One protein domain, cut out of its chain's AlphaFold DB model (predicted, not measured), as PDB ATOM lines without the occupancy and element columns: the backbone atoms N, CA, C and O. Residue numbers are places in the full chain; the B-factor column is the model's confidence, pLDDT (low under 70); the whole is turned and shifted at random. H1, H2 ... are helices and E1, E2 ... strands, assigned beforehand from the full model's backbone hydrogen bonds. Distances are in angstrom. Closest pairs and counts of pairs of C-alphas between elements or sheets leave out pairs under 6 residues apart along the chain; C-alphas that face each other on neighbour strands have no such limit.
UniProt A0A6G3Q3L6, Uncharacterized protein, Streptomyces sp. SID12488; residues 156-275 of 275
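What this domain is: This is residues 156 to 275 of the 275 residues of an uncharacterized protein of Streptomyces sp. SID12488 (UniProt A0A6G3Q3L6). Two antiparallel sheets lie face to face as a sandwich with crossed strands, a larger one of five strands, E1, E2, E5, E8 and E9, and a smaller one of three, E6, E7 and E10. Helix H2 reaches the larger sheet at its E1 edge with its last residues, and a small separate hairpin, E3 and E4, lies away from both sheets, on the stretch of chain between E2 and E5. The printed part has 120 residues with two named helices followed by ten named strands, H1, H2, then E1 to E10; the class is mixed, helices and strands, with 49 residues, under half, in named elements. It is compact, with a radius of gyration of the C-alphas of 14.2 A, and spans 44 by 31 by 27 A.

How they stand to each other: The larger sheet runs E1, residues 190 to 192, E2, residues 198 to 201, E5, residues 224 to 227, E8, residues 250 to 253, and E9, residues 259 to 261. It is only just strongly twisted, its C-alphas lying up to 4.1 A off the best plane. Across its neighbour pairs, N 191 and O 199 are 2.9 A apart, N 225 and O 200 2.8 A, N 226 and O 251 2.9 A, and N 252 and O 260 2.9 A, within hydrogen-bond range. The smaller sheet runs E6, residues 234 to 236, E7, residues 241 to 243, and E10, residues 271 to 274, with N 242 and O 235 at 2.8 A and N 243 and O 271 at 2.8 A. In the sandwich, the facing parts are 9.7 A centre to centre, with the strands of one at 63 degrees to those of the other. H2, residues 175 to 185, only grazes the larger sheet with residues 182 to 185; its closest C-alphas to E1 are those of Phe 185 and Leu 192, 4.9 A. H1, residues 160 to 163, only just grazes the smaller sheet, with 5 pairs of C-alphas within 10 A; the C-alphas of Ile 162 and Thr 236, the closest of H1 and E6, are 6.3 A apart. The hairpin of E3, residues 211 to 213, and E4, residues 216 to 218, has N 218 and O 211 at 2.8 A; E3 and E4 are both apart from E8 and E9. In H2 every O i to N i+4 pair is within hydrogen-bond range; H1 is too short for such a pair.

Where its parts are: H2 is 15.1 A long, E2 9.9 A, E8 9.6 A, and E5 and E10 9.3 A each. H1 begins at C-alpha 160 (354.774, 255.699, 292.167), and E10 ends at C-alpha 274 (371.737, 250.353, 301.664).

The domain as a whole: The C-alphas farthest apart, those of Glu 174 and Gly 266, are 44.6 A apart. The printed part has no cut, and the link from H1 to H2, 11 residues, is long. The mean pLDDT of the printed part is 90.6, and no printed residue is under 70.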
ATOM      1  N   ARG A 156     346.962 256.698 292.351       92.19
ATOM      2  CA  ARG A 156     347.580 257.872 292.973       92.19
ATOM      3  C   ARG A 156     347.920 257.650 294.445       92.19
ATOM      4  O   ARG A 156     348.696 258.422 294.994       92.19
ATOM      5  N   MET A 157     347.399 256.600 295.089       91.31
ATOM      6  CA  MET A 157     347.786 256.167 296.440       91.31
ATOM      7  C   MET A 157     349.164 255.510 296.477       91.31
ATOM      8  O   MET A 157     349.850 255.612 297.493       91.31
ATOM      9  N   LEU A 158     349.597 254.883 295.383       94.31
ATOM     10  CA  LEU A 158     350.864 254.161 295.330       94.31
ATOM     11  C   LEU A 158     352.052 255.121 295.498       94.31
ATOM     12  O   LEU A 158     352.003 256.260 295.017       94.31
ATOM     13  N   PRO A 159     353.158 254.664 296.103       95.50
ATOM     14  CA  PRO A 159     354.431 255.347 295.982       95.50
ATOM     15  C   PRO A 159     354.988 255.119 294.571       95.50
ATOM     16  O   PRO A 159     355.813 254.233 294.342       95.50
ATOM     17  N   LEU A 160     354.503 255.901 293.598       95.44
ATOM     18  CA  LEU A 160     354.774 255.699 292.167       95.44
ATOM     19  C   LEU A 160     356.268 255.655 291.836       95.44
ATOM     20  O   LEU A 160     356.675 254.890 290.975       95.44
ATOM     21  N   HIS A 161     357.101 256.389 292.571       94.88
ATOM     22  CA  HIS A 161     358.550 256.365 292.386       94.88
ATOM     23  C   HIS A 161     359.209 255.008 292.716       94.88
ATOM     24  O   HIS A 161     360.310 254.749 292.232       94.88
ATOM     25  N   ILE A 162     358.553 254.169 293.528       96.38
ATOM     26  CA  ILE A 162     358.944 252.783 293.837       96.38
ATOM     27  C   ILE A 162     358.260 251.819 292.859       96.38
ATOM     28  O   ILE A 162     358.871 250.861 292.387       96.38
ATOM     29  N   PHE A 163     356.979 252.070 292.571       96.62
ATOM     30  CA  PHE A 163     356.107 251.186 291.797       96.62
ATOM     31  C   PHE A 163     356.409 251.204 290.284       96.62
ATOM     32  O   PHE A 163     356.490 250.158 289.639       96.62
ATOM     33  N   ASP A 164     356.615 252.382 289.701       94.38
ATOM     34  CA  ASP A 164     356.966 252.553 288.292       94.38
ATOM     35  C   ASP A 164     358.174 253.483 288.155       94.38
ATOM     36  O   ASP A 164     358.105 254.710 288.266       94.38
ATOM     37  N   THR A 165     359.331 252.871 287.926       87.12
ATOM     38  CA  THR A 165     360.596 253.595 287.825       87.12
ATOM     39  C   THR A 165     360.872 254.139 286.423       87.12
ATOM     40  O   THR A 165     361.897 254.795 286.225       87.12
ATOM     41  N   GLU A 166     359.984 253.901 285.452       87.25
ATOM     42  CA  GLU A 166     360.223 254.219 284.043       87.25
ATOM     43  C   GLU A 166     359.281 255.282 283.486       87.25
ATOM     44  O   GLU A 166     359.762 256.216 282.840       87.25
ATOM     45  N   LYS A 167     357.968 255.157 283.716       89.81
ATOM     46  CA  LYS A 167     356.982 256.101 283.175       89.81
ATOM     47  C   LYS A 167     356.698 257.225 284.171       89.81
ATOM     48  O   LYS A 167     356.603 256.995 285.374       89.81
ATOM     49  N   ASP A 168     356.579 258.445 283.654       87.00
ATOM     50  CA  ASP A 168     356.002 259.565 284.397       87.00
ATOM     51  C   ASP A 168     354.501 259.601 284.104       87.00
ATOM     52  O   ASP A 168     354.083 259.618 282.942       87.00
ATOM     53  N   TRP A 169     353.694 259.513 285.153       91.56
ATOM     54  CA  TRP A 169     352.242 259.494 285.059       91.56
ATOM     55  C   TRP A 169     351.740 260.876 285.450       91.56
ATOM     56  O   TRP A 169     351.507 261.137 286.626       91.56
ATOM     57  N   GLU A 170     351.664 261.776 284.470       90.31
ATOM     58  CA  GLU A 170     351.396 263.195 284.720       90.31
ATOM     59  C   GLU A 170     349.922 263.485 285.029       90.31
ATOM     60  O   GLU A 170     349.657 264.373 285.846       90.31
ATOM     61  N   HIS A 171     348.997 262.701 284.450       90.88
ATOM     62  CA  HIS A 171     347.552 262.960 284.471       90.88
ATOM     63  C   HIS A 171     346.694 261.719 284.800       90.88
ATOM     64  O   HIS A 171     345.744 261.404 284.092       90.88
ATOM     65  N   LEU A 172     347.000 260.974 285.870       90.94
ATOM     66  CA  LEU A 172     346.193 259.834 286.353       90.94
ATOM     67  C   LEU A 172     344.759 260.187 286.767       90.94
ATOM     68  O   LEU A 172     343.953 259.284 286.982       90.94
ATOM     69  N   GLU A 173     344.437 261.468 286.914       86.31
ATOM     70  CA  GLU A 173     343.069 261.965 287.031       86.31
ATOM     71  C   GLU A 173     342.261 261.811 285.733       86.31
ATOM     72  O   GLU A 173     341.033 261.758 285.783       86.31
ATOM     73  N   GLU A 174     342.929 261.712 284.584       91.06
ATOM     74  CA  GLU A 174     342.285 261.483 283.298       91.06
ATOM     75  C   GLU A 174     341.958 260.000 283.117       91.06
ATOM     76  O   GLU A 174     342.815 259.119 283.243       91.06
ATOM     77  N   GLU A 175     340.716 259.714 282.723       91.12
ATOM     78  CA  GLU A 175     340.230 258.343 282.530       91.12
ATOM     79  C   GLU A 175     341.080 257.547 281.522       91.12
ATOM     80  O   GLU A 175     341.248 256.334 281.665       91.12
ATOM     81  N   ALA A 176     341.655 258.218 280.517       94.44
ATOM     82  CA  ALA A 176     342.548 257.596 279.542       94.44
ATOM     83  C   ALA A 176     343.842 257.081 280.196       94.44
ATOM     84  O   ALA A 176     344.150 255.892 280.088       94.44
ATOM     85  N   GLN A 177     344.560 257.926 280.948       93.75
ATOM     86  CA  GLN A 177     345.778 257.490 281.639       93.75
ATOM     87  C   GLN A 177     345.473 256.472 282.737       93.75
ATOM     88  O   GLN A 177     346.237 255.525 282.934       93.75
ATOM     89  N   LEU A 178     344.341 256.616 283.429       92.00
ATOM     90  CA  LEU A 178     343.917 255.666 284.449       92.00
ATOM     91  C   LEU A 178     343.651 254.273 283.858       92.00
ATOM     92  O   LEU A 178     344.025 253.255 284.450       92.00
ATOM     93  N   ARG A 179     343.041 254.210 282.669       93.75
ATOM     94  CA  ARG A 179     342.827 252.967 281.918       93.75
ATOM     95  C   ARG A 179     344.142 252.350 281.457       93.75
ATOM     96  O   ARG A 179     344.330 251.146 281.644       93.75
ATOM     97  N   ASP A 180     345.057 253.151 280.925       95.44
ATOM     98  CA  ASP A 180     346.394 252.690 280.534       95.44
ATOM     99  C   ASP A 180     347.150 252.113 281.734       95.44
ATOM    100  O   ASP A 180     347.730 251.029 281.648       95.44
ATOM    101  N   PHE A 181     347.096 252.796 282.881       95.94
ATOM    102  CA  PHE A 181     347.713 252.332 284.122       95.94
ATOM    103  C   PHE A 181     347.157 250.967 284.534       95.94
ATOM    104  O   PHE A 181     347.912 250.029 284.786       95.94
ATOM    105  N   ARG A 182     345.826 250.831 284.574       94.56
ATOM    106  CA  ARG A 182     345.148 249.574 284.936       94.56
ATOM    107  C   ARG A 182     345.462 248.445 283.956       94.56
ATOM    108  O   ARG A 182     345.601 247.301 284.377       94.56
ATOM    109  N   THR A 183     345.609 248.762 282.674       95.19
ATOM    110  CA  THR A 183     345.956 247.786 281.632       95.19
ATOM    111  C   THR A 183     347.376 247.258 281.823       95.19
ATOM    112  O   THR A 183     347.609 246.056 281.719       95.19
ATOM    113  N   LEU A 184     348.325 248.137 282.153       95.56
ATOM    114  CA  LEU A 184     349.726 247.763 282.354       95.56
ATOM    115  C   LEU A 184     349.966 247.033 283.680       95.56
ATOM    116  O   LEU A 184     350.755 246.085 283.731       95.56
ATOM    117  N   PHE A 185     349.298 247.474 284.745       96.06
ATOM    118  CA  PHE A 185     349.652 247.105 286.115       96.06
ATOM    119  C   PHE A 185     348.554 246.365 286.879       96.06
ATOM    120  O   PHE A 185     348.770 245.983 288.026       96.06
ATOM    121  N   GLY A 186     347.396 246.120 286.270       93.56
ATOM    122  CA  GLY A 186     346.301 245.366 286.872       93.56
ATOM    123  C   GLY A 186     345.345 246.192 287.743       93.56
ATOM    124  O   GLY A 186     345.344 247.429 287.750       93.56
ATOM    125  N   GLY A 187     344.475 245.471 288.454       88.12
ATOM    126  CA  GLY A 187     343.347 246.009 289.219       88.12
ATOM    127  C   GLY A 187     343.678 246.417 290.659       88.12
ATOM    128  O   GLY A 187     344.827 246.456 291.078       88.12
ATOM    129  N   SER A 188     342.648 246.744 291.436       81.88
ATOM    130  CA  SER A 188     342.768 247.251 292.813       81.88
ATOM    131  C   SER A 188     343.165 246.202 293.858       81.88
ATOM    132  O   SER A 188     343.756 246.560 294.877       81.88
ATOM    133  N   SER A 189     342.829 244.929 293.634       83.75
ATOM    134  CA  SER A 189     343.106 243.824 294.564       83.75
ATOM    135  C   SER A 189     344.566 243.375 294.528       83.75
ATOM    136  O   SER A 189     345.162 243.084 295.568       83.75
ATOM    137  N   THR A 190     345.135 243.343 293.325       89.44
ATOM    138  CA  THR A 190     346.498 242.904 293.053       89.44
ATOM    139  C   THR A 190     347.033 243.696 291.875       89.44
ATOM    140  O   THR A 190     346.397 243.749 290.819       89.44
ATOM    141  N   ARG A 191     348.217 244.281 292.053       95.25
ATOM    142  CA  ARG A 191     348.933 245.002 291.004       95.25
ATOM    143  C   ARG A 191     350.276 244.355 290.710       95.25
ATOM    144  O   ARG A 191     350.854 243.704 291.576       95.25
ATOM    145  N   LEU A 192     350.778 244.556 289.501       96.00
ATOM    146  CA  LEU A 192     352.154 244.241 289.137       96.00
ATOM    147  C   LEU A 192     352.912 245.542 288.953       96.00
ATOM    148  O   LEU A 192     352.438 246.416 288.238       96.00
ATOM    149  N   ASP A 193     354.069 245.665 289.585       95.94
ATOM    150  CA  ASP A 193     354.928 246.825 289.378       95.94
ATOM    151  C   ASP A 193     355.758 246.701 288.096       95.94
ATOM    152  O   ASP A 193     355.673 245.702 287.367       95.94
ATOM    153  N   ARG A 194     356.576 247.717 287.800       93.69
ATOM    154  CA  ARG A 194     357.388 247.723 286.575       93.69
ATOM    155  C   ARG A 194     358.335 246.524 286.474       93.69
ATOM    156  O   ARG A 194     358.523 245.984 285.386       93.69
ATOM    157  N   SER A 195     358.859 246.072 287.608       93.56
ATOM    158  CA  SER A 195     359.713 244.890 287.726       93.56
ATOM    159  C   SER A 195     358.912 243.588 287.831       93.56
ATOM    160  O   SER A 195     359.500 242.559 288.140       93.56
ATOM    161  N   ARG A 196     357.592 243.596 287.588       93.44
ATOM    162  CA  ARG A 196     356.689 242.431 287.658       93.44
ATOM    163  C   ARG A 196     356.541 241.822 289.058       93.44
ATOM    164  O   ARG A 196     356.104 240.674 289.173       93.44
ATOM    165  N   ARG A 197     356.866 242.566 290.121       94.88
ATOM    166  CA  ARG A 197     356.565 242.158 291.502       94.88
ATOM    167  C   ARG A 197     355.090 242.353 291.784       94.88
ATOM    168  O   ARG A 197     354.484 243.317 291.321       94.88
ATOM    169  N   GLU A 198     354.526 241.449 292.568       95.31
ATOM    170  CA  GLU A 198     353.122 241.516 292.951       95.31
ATOM    171  C   GLU A 198     352.957 242.414 294.174       95.31
ATOM    172  O   GLU A 198     353.604 242.181 295.192       95.31
ATOM    173  N   TRP A 199     352.085 243.413 294.063       95.94
ATOM    174  CA  TRP A 199     351.646 244.297 295.135       95.94
ATOM    175  C   TRP A 199     350.211 243.923 295.497       95.94
ATOM    176  O   TRP A 199     349.266 244.259 294.778       95.94
ATOM    177  N   ALA A 200     350.052 243.206 296.604       93.75
ATOM    178  CA  ALA A 200     348.754 242.793 297.118       93.75
ATOM    179  C   ALA A 200     348.369 243.631 298.337       93.75
ATOM    180  O   ALA A 200     349.228 244.079 299.098       93.75
ATOM    181  N   LYS A 201     347.069 243.839 298.552       89.44
ATOM    182  CA  LYS A 201     346.590 244.429 299.806       89.44
ATOM    183  C   LYS A 201     346.977 243.525 300.979       89.44
ATOM    184  O   LYS A 201     346.757 242.315 300.916       89.44
ATOM    185  N   ALA A 202     347.495 244.123 302.049       86.06
ATOM    186  CA  ALA A 202     347.824 243.393 303.264       86.06
ATOM    187  C   ALA A 202     346.617 242.622 303.814       86.06
ATOM    188  O   ALA A 202     345.514 243.167 303.931       86.06
ATOM    189  N   LYS A 203     346.839 241.362 304.204       82.31
ATOM    190  CA  LYS A 203     345.807 240.545 304.870       82.31
ATOM    191  C   LYS A 203     345.476 241.053 306.272       82.31
ATOM    192  O   LYS A 203     344.353 240.886 306.734       82.31
ATOM    193  N   ALA A 204     346.454 241.664 306.936       82.31
ATOM    194  CA  ALA A 204     346.312 242.243 308.261       82.31
ATOM    195  C   ALA A 204     346.938 243.639 308.281       82.31
ATOM    196  O   ALA A 204     348.062 243.835 307.820       82.31
ATOM    197  N   MET A 205     346.200 244.613 308.809       84.81
ATOM    198  CA  MET A 205     346.670 245.988 308.943       84.81
ATOM    199  C   MET A 205     347.325 246.150 310.312       84.81
ATOM    200  O   MET A 205     346.692 245.951 311.347       84.81
ATOM    201  N   HIS A 206     348.614 246.469 310.311       77.06
ATOM    202  CA  HIS A 206     349.414 246.629 311.519       77.06
ATOM    203  C   HIS A 206     350.072 248.005 311.481       77.06
ATOM    204  O   HIS A 206     350.806 248.298 310.543       77.06
ATOM    205  N   GLY A 207     349.820 248.837 312.488       78.94
ATOM    206  CA  GLY A 207     350.365 250.193 312.576       78.94
ATOM    207  C   GLY A 207     349.347 251.162 313.167       78.94
ATOM    208  O   GLY A 207     348.148 251.011 312.948       78.94
ATOM    209  N   GLY A 208     349.828 252.124 313.955       81.56
ATOM    210  CA  GLY A 208     348.989 253.149 314.584       81.56
ATOM    211  C   GLY A 208     348.862 254.434 313.767       81.56
ATOM    212  O   GLY A 208     347.949 255.220 314.030       81.56
ATOM    213  N   ASP A 209     349.751 254.628 312.790       83.56
ATOM    214  CA  ASP A 209     349.867 255.872 312.034       83.56
ATOM    215  C   ASP A 209     348.633 256.109 311.163       83.56
ATOM    216  O   ASP A 209     348.153 255.211 310.462       83.56
ATOM    217  N   VAL A 210     348.139 257.344 311.215       85.94
ATOM    218  CA  VAL A 210     347.136 257.865 310.288       85.94
ATOM    219  C   VAL A 210     347.897 258.582 309.189       85.94
ATOM    220  O   VAL A 210     348.613 259.546 309.456       85.94
ATOM    221  N   LEU A 211     347.774 258.071 307.970       90.50
ATOM    222  CA  LEU A 211     348.354 258.688 306.789       90.50
ATOM    223  C   LEU A 211     347.239 259.278 305.939       90.50
ATOM    224  O   LEU A 211     346.124 258.762 305.919       90.50
ATOM    225  N   CYS A 212     347.571 260.309 305.183       88.25
ATOM    226  CA  CYS A 212     346.710 260.906 304.186       88.25
ATOM    227  C   CYS A 212     347.423 260.904 302.838       88.25
ATOM    228  O   CYS A 212     348.633 261.085 302.746       88.25
ATOM    229  N   VAL A 213     346.666 260.736 301.765       85.50
ATOM    230  CA  VAL A 213     347.115 261.095 300.421       85.50
ATOM    231  C   VAL A 213     346.071 262.040 299.890       85.50
ATOM    232  O   VAL A 213     344.926 261.636 299.694       85.50
ATOM    233  N   ASN A 214     346.471 263.285 299.627       76.12
ATOM    234  CA  ASN A 214     345.638 264.198 298.853       76.12
ATOM    235  C   ASN A 214     344.251 264.438 299.487       76.12
ATOM    236  O   ASN A 214     343.220 264.348 298.823       76.12
ATOM    237  N   GLY A 215     344.230 264.632 300.810       74.06
ATOM    238  CA  GLY A 215     343.009 264.814 301.602       74.06
ATOM    239  C   GLY A 215     342.233 263.532 301.931       74.06
ATOM    240  O   GLY A 215     341.289 263.590 302.713       74.06
ATOM    241  N   VAL A 216     342.624 262.374 301.390       83.38
ATOM    242  CA  VAL A 216     342.005 261.087 301.731       83.38
ATOM    243  C   VAL A 216     342.778 260.427 302.859       83.38
ATOM    244  O   VAL A 216     343.944 260.067 302.689       83.38
ATOM    245  N   GLU A 217     342.105 260.238 303.990       87.62
ATOM    246  CA  GLU A 217     342.621 259.465 305.115       87.62
ATOM    247  C   GLU A 217     342.723 257.981 304.735       87.62
ATOM    248  O   GLU A 217     341.790 257.370 304.208       87.62
ATOM    249  N   ILE A 218     343.884 257.398 304.999       88.50
ATOM    250  CA  ILE A 218     344.193 256.002 304.726       88.50
ATOM    251  C   ILE A 218     343.930 255.193 306.005       88.50
ATOM    252  O   ILE A 218     344.315 255.630 307.093       88.50
ATOM    253  N   PRO A 219     343.333 253.987 305.911       90.50
ATOM    254  CA  PRO A 219     343.174 253.097 307.051       90.50
ATOM    255  C   PRO A 219     344.486 252.889 307.814       90.50
ATOM    256  O   PRO A 219     345.547 252.683 307.219       90.50
ATOM    257  N   LYS A 220     344.406 252.894 309.147       91.94
ATOM    258  CA  LYS A 220     345.569 252.673 310.015       91.94
ATOM    259  C   LYS A 220     346.270 251.364 309.676       91.94
ATOM    260  O   LYS A 220     345.629 250.323 309.541       91.94
ATOM    261  N   GLY A 221     347.594 251.424 309.548       90.12
ATOM    262  CA  GLY A 221     348.417 250.258 309.226       90.12
ATOM    263  C   GLY A 221     348.262 249.742 307.793       90.12
ATOM    264  O   GLY A 221     348.676 248.612 307.517       90.12
ATOM    265  N   TYR A 222     347.663 250.519 306.886       92.44
ATOM    266  CA  TYR A 222     347.565 250.162 305.474       92.44
ATOM    267  C   TYR A 222     348.946 250.076 304.820       92.44
ATOM    268  O   TYR A 222     349.775 250.976 304.939       92.44
ATOM    269  N   HIS A 223     349.167 248.983 304.098       93.94
ATOM    270  CA  HIS A 223     350.372 248.727 303.322       93.94
ATOM    271  C   HIS A 223     350.074 247.709 302.219       93.94
ATOM    272  O   HIS A 223     349.042 247.024 302.232       93.94
ATOM    273  N   TRP A 224     351.013 247.588 301.287       94.69
ATOM    274  CA  TRP A 224     351.044 246.513 300.306       94.69
ATOM    275  C   TRP A 224     352.040 245.439 300.724       94.69
ATOM    276  O   TRP A 224     353.166 245.739 301.127       94.69
ATOM    277  N   ASP A 225     351.629 244.183 300.588       94.75
ATOM    278  CA  ASP A 225     352.527 243.036 300.590       94.75
ATOM    279  C   ASP A 225     353.157 242.941 299.201       94.75
ATOM    280  O   ASP A 225     352.480 242.623 298.220       94.75
ATOM    281  N   VAL A 226     354.451 243.253 299.117       95.50
ATOM    282  CA  VAL A 226     355.196 243.257 297.858       95.50
ATOM    283  C   VAL A 226     356.071 242.024 297.788       95.50
ATOM    284  O   VAL A 226     357.052 241.900 298.524       95.50
ATOM    285  N   THR A 227     355.701 241.091 296.917       94.31
ATOM    286  CA  THR A 227     356.368 239.793 296.796       94.31
ATOM    287  C   THR A 227     357.298 239.761 295.592       94.31
ATOM    288  O   THR A 227     357.002 240.333 294.540       94.31
ATOM    289  N   ARG A 228     358.436 239.066 295.729       89.62
ATOM    290  CA  ARG A 228     359.360 238.893 294.606       89.62
ATOM    291  C   ARG A 228     358.730 238.053 293.505       89.62
ATOM    292  O   ARG A 228     358.675 238.531 292.388       89.62
ATOM    293  N   LYS A 229     358.296 236.822 293.801       82.69
ATOM    294  CA  LYS A 229     357.786 235.807 292.857       82.69
ATOM    295  C   LYS A 229     358.521 235.765 291.503       82.69
ATOM    296  O   LYS A 229     359.447 234.974 291.365       82.69
ATOM    297  N   ASN A 230     358.131 236.613 290.548       81.38
ATOM    298  CA  ASN A 230     358.676 236.690 289.185       81.38
ATOM    299  C   ASN A 230     359.495 237.958 288.890       81.38
ATOM    300  O   ASN A 230     360.015 238.096 287.787       81.38
ATOM    301  N   GLY A 231     359.560 238.898 289.826       84.19
ATOM    302  CA  GLY A 231     360.190 240.191 289.644       84.19
ATOM    303  C   GLY A 231     361.581 240.322 290.246       84.19
ATOM    304  O   GLY A 231     362.146 239.384 290.823       84.19
ATOM    305  N   ASP A 232     362.127 241.527 290.110       88.19
ATOM    306  CA  ASP A 232     363.483 241.845 290.549       88.19
ATOM    307  C   ASP A 232     363.662 241.653 292.055       88.19
ATOM    308  O   ASP A 232     362.825 242.048 292.872       88.19
ATOM    309  N   GLU A 233     364.824 241.122 292.439       92.81
ATOM    310  CA  GLU A 233     365.178 240.924 293.846       92.81
ATOM    311  C   GLU A 233     365.396 242.229 294.615       92.81
ATOM    312  O   GLU A 233     365.579 242.185 295.827       92.81
ATOM    313  N   ARG A 234     365.428 243.379 293.942       94.94
ATOM    314  CA  ARG A 234     365.846 244.649 294.529       94.94
ATOM    315  C   ARG A 234     364.720 245.667 294.492       94.94
ATOM    316  O   ARG A 234     364.323 246.096 293.414       94.94
ATOM    317  N   ILE A 235     364.247 246.076 295.663       96.19
ATOM    318  CA  ILE A 235     363.340 247.214 295.815       96.19
ATOM    319  C   ILE A 235     364.171 248.438 296.158       96.19
ATOM    320  O   ILE A 235     364.981 248.415 297.083       96.19
ATOM    321  N   THR A 236     363.950 249.501 295.402       95.75
ATOM    322  CA  THR A 236     364.669 250.757 295.543       95.75
ATOM    323  C   THR A 236     363.650 251.844 295.850       95.75
ATOM    324  O   THR A 236     362.709 252.039 295.082       95.75
ATOM    325  N   THR A 237     363.822 252.526 296.977       95.75
ATOM    326  CA  THR A 237     363.119 253.780 297.280       95.75
ATOM    327  C   THR A 237     364.075 254.944 297.041       95.75
ATOM    328  O   THR A 237     365.232 254.731 296.693       95.75
ATOM    329  N   THR A 238     363.646 256.187 297.249       93.94
ATOM    330  CA  THR A 238     364.551 257.348 297.145       93.94
ATOM    331  C   THR A 238     365.555 257.473 298.289       93.94
ATOM    332  O   THR A 238     366.402 258.362 298.233       93.94
ATOM    333  N   HIS A 239     365.473 256.617 299.311       94.75
ATOM    334  CA  HIS A 239     366.313 256.694 300.507       94.75
ATOM    335  C   HIS A 239     366.740 255.341 301.077       94.75
ATOM    336  O   HIS A 239     367.499 255.306 302.026       94.75
ATOM    337  N   GLU A 240     366.275 254.218 300.536       96.56
ATOM    338  CA  GLU A 240     366.680 252.892 300.988       96.56
ATOM    339  C   GLU A 240     366.755 251.929 299.808       96.56
ATOM    340  O   GLU A 240     366.045 252.061 298.807       96.56
ATOM    341  N   VAL A 241     367.573 250.890 299.965       97.31
ATOM    342  CA  VAL A 241     367.571 249.739 299.061       97.31
ATOM    343  C   VAL A 241     367.337 248.468 299.858       97.31
ATOM    344  O   VAL A 241     368.006 248.199 300.857       97.31
ATOM    345  N   TRP A 242     366.416 247.646 299.369       97.06
ATOM    346  CA  TRP A 242     366.021 246.376 299.956       97.06
ATOM    347  C   TRP A 242     366.264 245.225 298.987       97.06
ATOM    348  O   TRP A 242     366.054 245.349 297.782       97.06
ATOM    349  N   LYS A 243     366.682 244.078 299.524       95.62
ATOM    350  CA  LYS A 243     366.857 242.823 298.792       95.62
ATOM    351  C   LYS A 243     365.853 241.770 299.257       95.62
ATOM    352  O   LYS A 243     365.680 241.561 300.457       95.62
ATOM    353  N   LEU A 244     365.261 241.075 298.291       94.88
ATOM    354  CA  LEU A 244     364.273 240.009 298.405       94.88
ATOM    355  C   LEU A 244     364.910 238.702 297.888       94.88
ATOM    356  O   LEU A 244     364.764 238.337 296.721       94.88
ATOM    357  N   PRO A 245     365.706 238.005 298.716       90.25
ATOM    358  CA  PRO A 245     366.627 236.956 298.261       90.25
ATOM    359  C   PRO A 245     365.968 235.679 297.714       90.25
ATOM    360  O   PRO A 245     366.594 234.989 296.910       90.25
ATOM    361  N   GLY A 246     364.725 235.375 298.094       86.44
ATOM    362  CA  GLY A 246     363.996 234.174 297.659       86.44
ATOM    363  C   GLY A 246     362.693 234.486 296.926       86.44
ATOM    364  O   GLY A 246     362.157 235.585 297.050       86.44
ATOM    365  N   SER A 247     362.154 233.516 296.184       85.69
ATOM    366  CA  SER A 247     360.892 233.661 295.433       85.69
ATOM    367  C   SER A 247     359.676 233.911 296.334       85.69
ATOM    368  O   SER A 247     358.749 234.608 295.930       85.69
ATOM    369  N   SER A 248     359.709 233.403 297.570       88.19
ATOM    370  CA  SER A 248     358.713 233.655 298.619       88.19
ATOM    371  C   SER A 248     359.050 234.851 299.518       88.19
ATOM    372  O   SER A 248     358.329 235.128 300.475       88.19
ATOM    373  N   SER A 249     360.148 235.563 299.239       93.50
ATOM    374  CA  SER A 249     360.484 236.781 299.969       93.50
ATOM    375  C   SER A 249     359.482 237.876 299.629       93.50
ATOM    376  O   SER A 249     359.127 238.083 298.465       93.50
ATOM    377  N   TYR A 250     359.100 238.627 300.651       94.25
ATOM    378  CA  TYR A 250     358.249 239.798 300.521       94.25
ATOM    379  C   TYR A 250     358.672 240.875 301.518       94.25
ATOM    380  O   TYR A 250     359.386 240.592 302.484       94.25
ATOM    381  N   CYS A 251     358.230 242.101 301.284       95.69
ATOM    382  CA  CYS A 251     358.288 243.191 302.250       95.69
ATOM    383  C   CYS A 251     356.951 243.927 302.276       95.69
ATOM    384  O   CYS A 251     356.159 243.826 301.338       95.69
ATOM    385  N   ASN A 252     356.711 244.680 303.342       95.75
ATOM    386  CA  ASN A 252     355.569 245.577 303.416       95.75
ATOM    387  C   ASN A 252     356.011 246.964 302.953       95.75
ATOM    388  O   ASN A 252     356.988 247.484 303.493       95.75
ATOM    389  N   ILE A 253     355.306 247.554 301.990       96.00
ATOM    390  CA  ILE A 253     355.550 248.932 301.543       96.00
ATOM    391  C   ILE A 253     354.336 249.785 301.885       96.00
ATOM    392  O   ILE A 253     353.205 249.404 301.586       96.00
ATOM    393  N   TYR A 254     354.574 250.927 302.517       94.75
ATOM    394  CA  TYR A 254     353.544 251.862 302.953       94.75
ATOM    395  C   TYR A 254     353.369 253.002 301.933       94.75
ATOM    396  O   TYR A 254     354.256 253.229 301.104       94.75
ATOM    397  N   PRO A 255     352.235 253.730 301.961       93.94
ATOM    398  CA  PRO A 255     351.989 254.870 301.069       93.94
ATOM    399  C   PRO A 255     353.082 255.943 301.103       93.94
ATOM    400  O   PRO A 255     353.449 256.470 300.057       93.94
ATOM    401  N   ASP A 256     353.664 256.189 302.278       94.62
ATOM    402  CA  ASP A 256     354.770 257.128 302.490       94.62
ATOM    403  C   ASP A 256     356.150 256.560 302.107       94.62
ATOM    404  O   ASP A 256     357.187 257.125 302.448       94.62
ATOM    405  N   GLY A 257     356.187 255.429 301.399       94.81
ATOM    406  CA  GLY A 257     357.418 254.797 300.939       94.81
ATOM    407  C   GLY A 257     358.226 254.105 302.039       94.81
ATOM    408  O   GLY A 257     359.300 253.583 301.736       94.81
ATOM    409  N   TYR A 258     357.733 254.057 303.282       94.75
ATOM    410  CA  TYR A 258     358.351 253.253 304.331       94.75
ATOM    411  C   TYR A 258     358.306 251.766 303.959       94.75
ATOM    412  O   TYR A 258     357.294 251.254 303.472       94.75
ATOM    413  N   VAL A 259     359.413 251.060 304.198       95.25
ATOM    414  CA  VAL A 259     359.538 249.626 303.929       95.25
ATOM    415  C   VAL A 259     359.817 248.881 305.230       95.25
ATOM    416  O   VAL A 259     360.764 249.182 305.957       95.25
ATOM    417  N   ARG A 260     359.009 247.857 305.506       93.69
ATOM    418  CA  ARG A 260     359.188 246.944 306.640       93.69
ATOM    419  C   ARG A 260     359.539 245.546 306.131       93.69
ATOM    420  O   ARG A 260     358.939 245.092 305.151       93.69
ATOM    421  N   PRO A 261     360.468 244.820 306.783       92.81
ATOM    422  CA  PRO A 261     360.758 243.452 306.385       92.81
ATOM    423  C   PRO A 261     359.524 242.557 306.543       92.81
ATOM    424  O   PRO A 261     358.773 242.696 307.511       92.81
ATOM    425  N   GLY A 262     359.342 241.612 305.620       87.69
ATOM    426  CA  GLY A 262     358.347 240.551 305.768       87.69
ATOM    427  C   GLY A 262     358.740 239.537 306.852       87.69
ATOM    428  O   GLY A 262     359.898 239.467 307.274       87.69
ATOM    429  N   GLN A 263     357.792 238.697 307.275       81.69
ATOM    430  CA  GLN A 263     357.985 237.668 308.311       81.69
ATOM    431  C   GLN A 263     358.749 236.414 307.825       81.69
ATOM    432  O   GLN A 263     358.710 235.367 308.466       81.69
ATOM    433  N   GLY A 264     359.464 236.496 306.699       72.31
ATOM    434  CA  GLY A 264     360.253 235.381 306.171       72.31
ATOM    435  C   GLY A 264     361.386 234.956 307.114       72.31
ATOM    436  O   GLY A 264     362.054 235.793 307.726       72.31
ATOM    437  N   SER A 265     361.638 233.649 307.203       72.31
ATOM    438  CA  SER A 265     362.753 233.079 307.965       72.31
ATOM    439  C   SER A 265     363.964 232.777 307.073       72.31
ATOM    440  O   SER A 265     363.852 232.545 305.864       72.31
ATOM    441  N   GLY A 266     365.156 232.806 307.679       80.19
ATOM    442  CA  GLY A 266     366.414 232.411 307.042       80.19
ATOM    443  C   GLY A 266     366.669 233.092 305.693       80.19
ATOM    444  O   GLY A 266     366.712 234.317 305.589       80.19
ATOM    445  N   LYS A 267     366.840 232.277 304.645       80.31
ATOM    446  CA  LYS A 267     367.213 232.718 303.289       80.31
ATOM    447  C   LYS A 267     366.120 233.503 302.552       80.31
ATOM    448  O   LYS A 267     366.431 234.094 301.527       80.31
ATOM    449  N   ASN A 268     364.884 233.536 303.062       85.19
ATOM    450  CA  ASN A 268     363.754 234.253 302.453       85.19
ATOM    451  C   ASN A 268     363.436 235.580 303.154       85.19
ATOM    452  O   ASN A 268     362.457 236.241 302.813       85.19
ATOM    453  N   LYS A 269     364.240 235.978 304.146       90.06
ATOM    454  CA  LYS A 269     364.043 237.234 304.864       90.06
ATOM    455  C   LYS A 269     364.487 238.413 303.997       90.06
ATOM    456  O   LYS A 269     365.659 238.511 303.624       90.06
ATOM    457  N   SER A 270     363.561 239.324 303.706       93.81
ATOM    458  CA  SER A 270     363.882 240.603 303.071       93.81
ATOM    459  C   SER A 270     364.835 241.403 303.957       93.81
ATOM    460  O   SER A 270     364.626 241.486 305.172       93.81
ATOM    461  N   LYS A 271     365.855 242.018 303.363       94.31
ATOM    462  CA  LYS A 271     366.882 242.761 304.100       94.31
ATOM    463  C   LYS A 271     367.157 244.116 303.470       94.31
ATOM    464  O   LYS A 271     367.272 244.212 302.250       94.31
ATOM    465  N   LYS A 272     367.315 245.139 304.306       95.94
ATOM    466  CA  LYS A 272     367.870 246.426 303.889       95.94
ATOM    467  C   LYS A 272     369.353 246.229 303.573       95.94
ATOM    468  O   LYS A 272     370.061 245.589 304.348       95.94
ATOM    469  N   VAL A 273     369.797 246.707 302.415       96.25
ATOM    470  CA  VAL A 273     371.177 246.557 301.922       96.25
ATOM    471  C   VAL A 273     371.880 247.893 301.685       96.25
ATOM    472  O   VAL A 273     373.086 247.887 301.459       96.25
ATOM    473  N   TRP A 274     371.158 249.014 301.746       95.12
ATOM    474  CA  TRP A 274     371.737 250.353 301.664       95.12
ATOM    475  C   TRP A 274     370.880 251.380 302.432       95.12
ATOM    476  O   TRP A 274     369.649 251.316 302.284       95.12
ATOM    477  N   PRO A 275     371.503 252.257 303.248       79.38
ATOM    478  CA  PRO A 275     370.892 253.437 303.857       79.38
ATOM    479  C   PRO A 275     371.150 254.717 303.063       79.38
ATOM    480  O   PRO A 275     372.309 254.897 302.627       79.38
TER     481      PRO A 275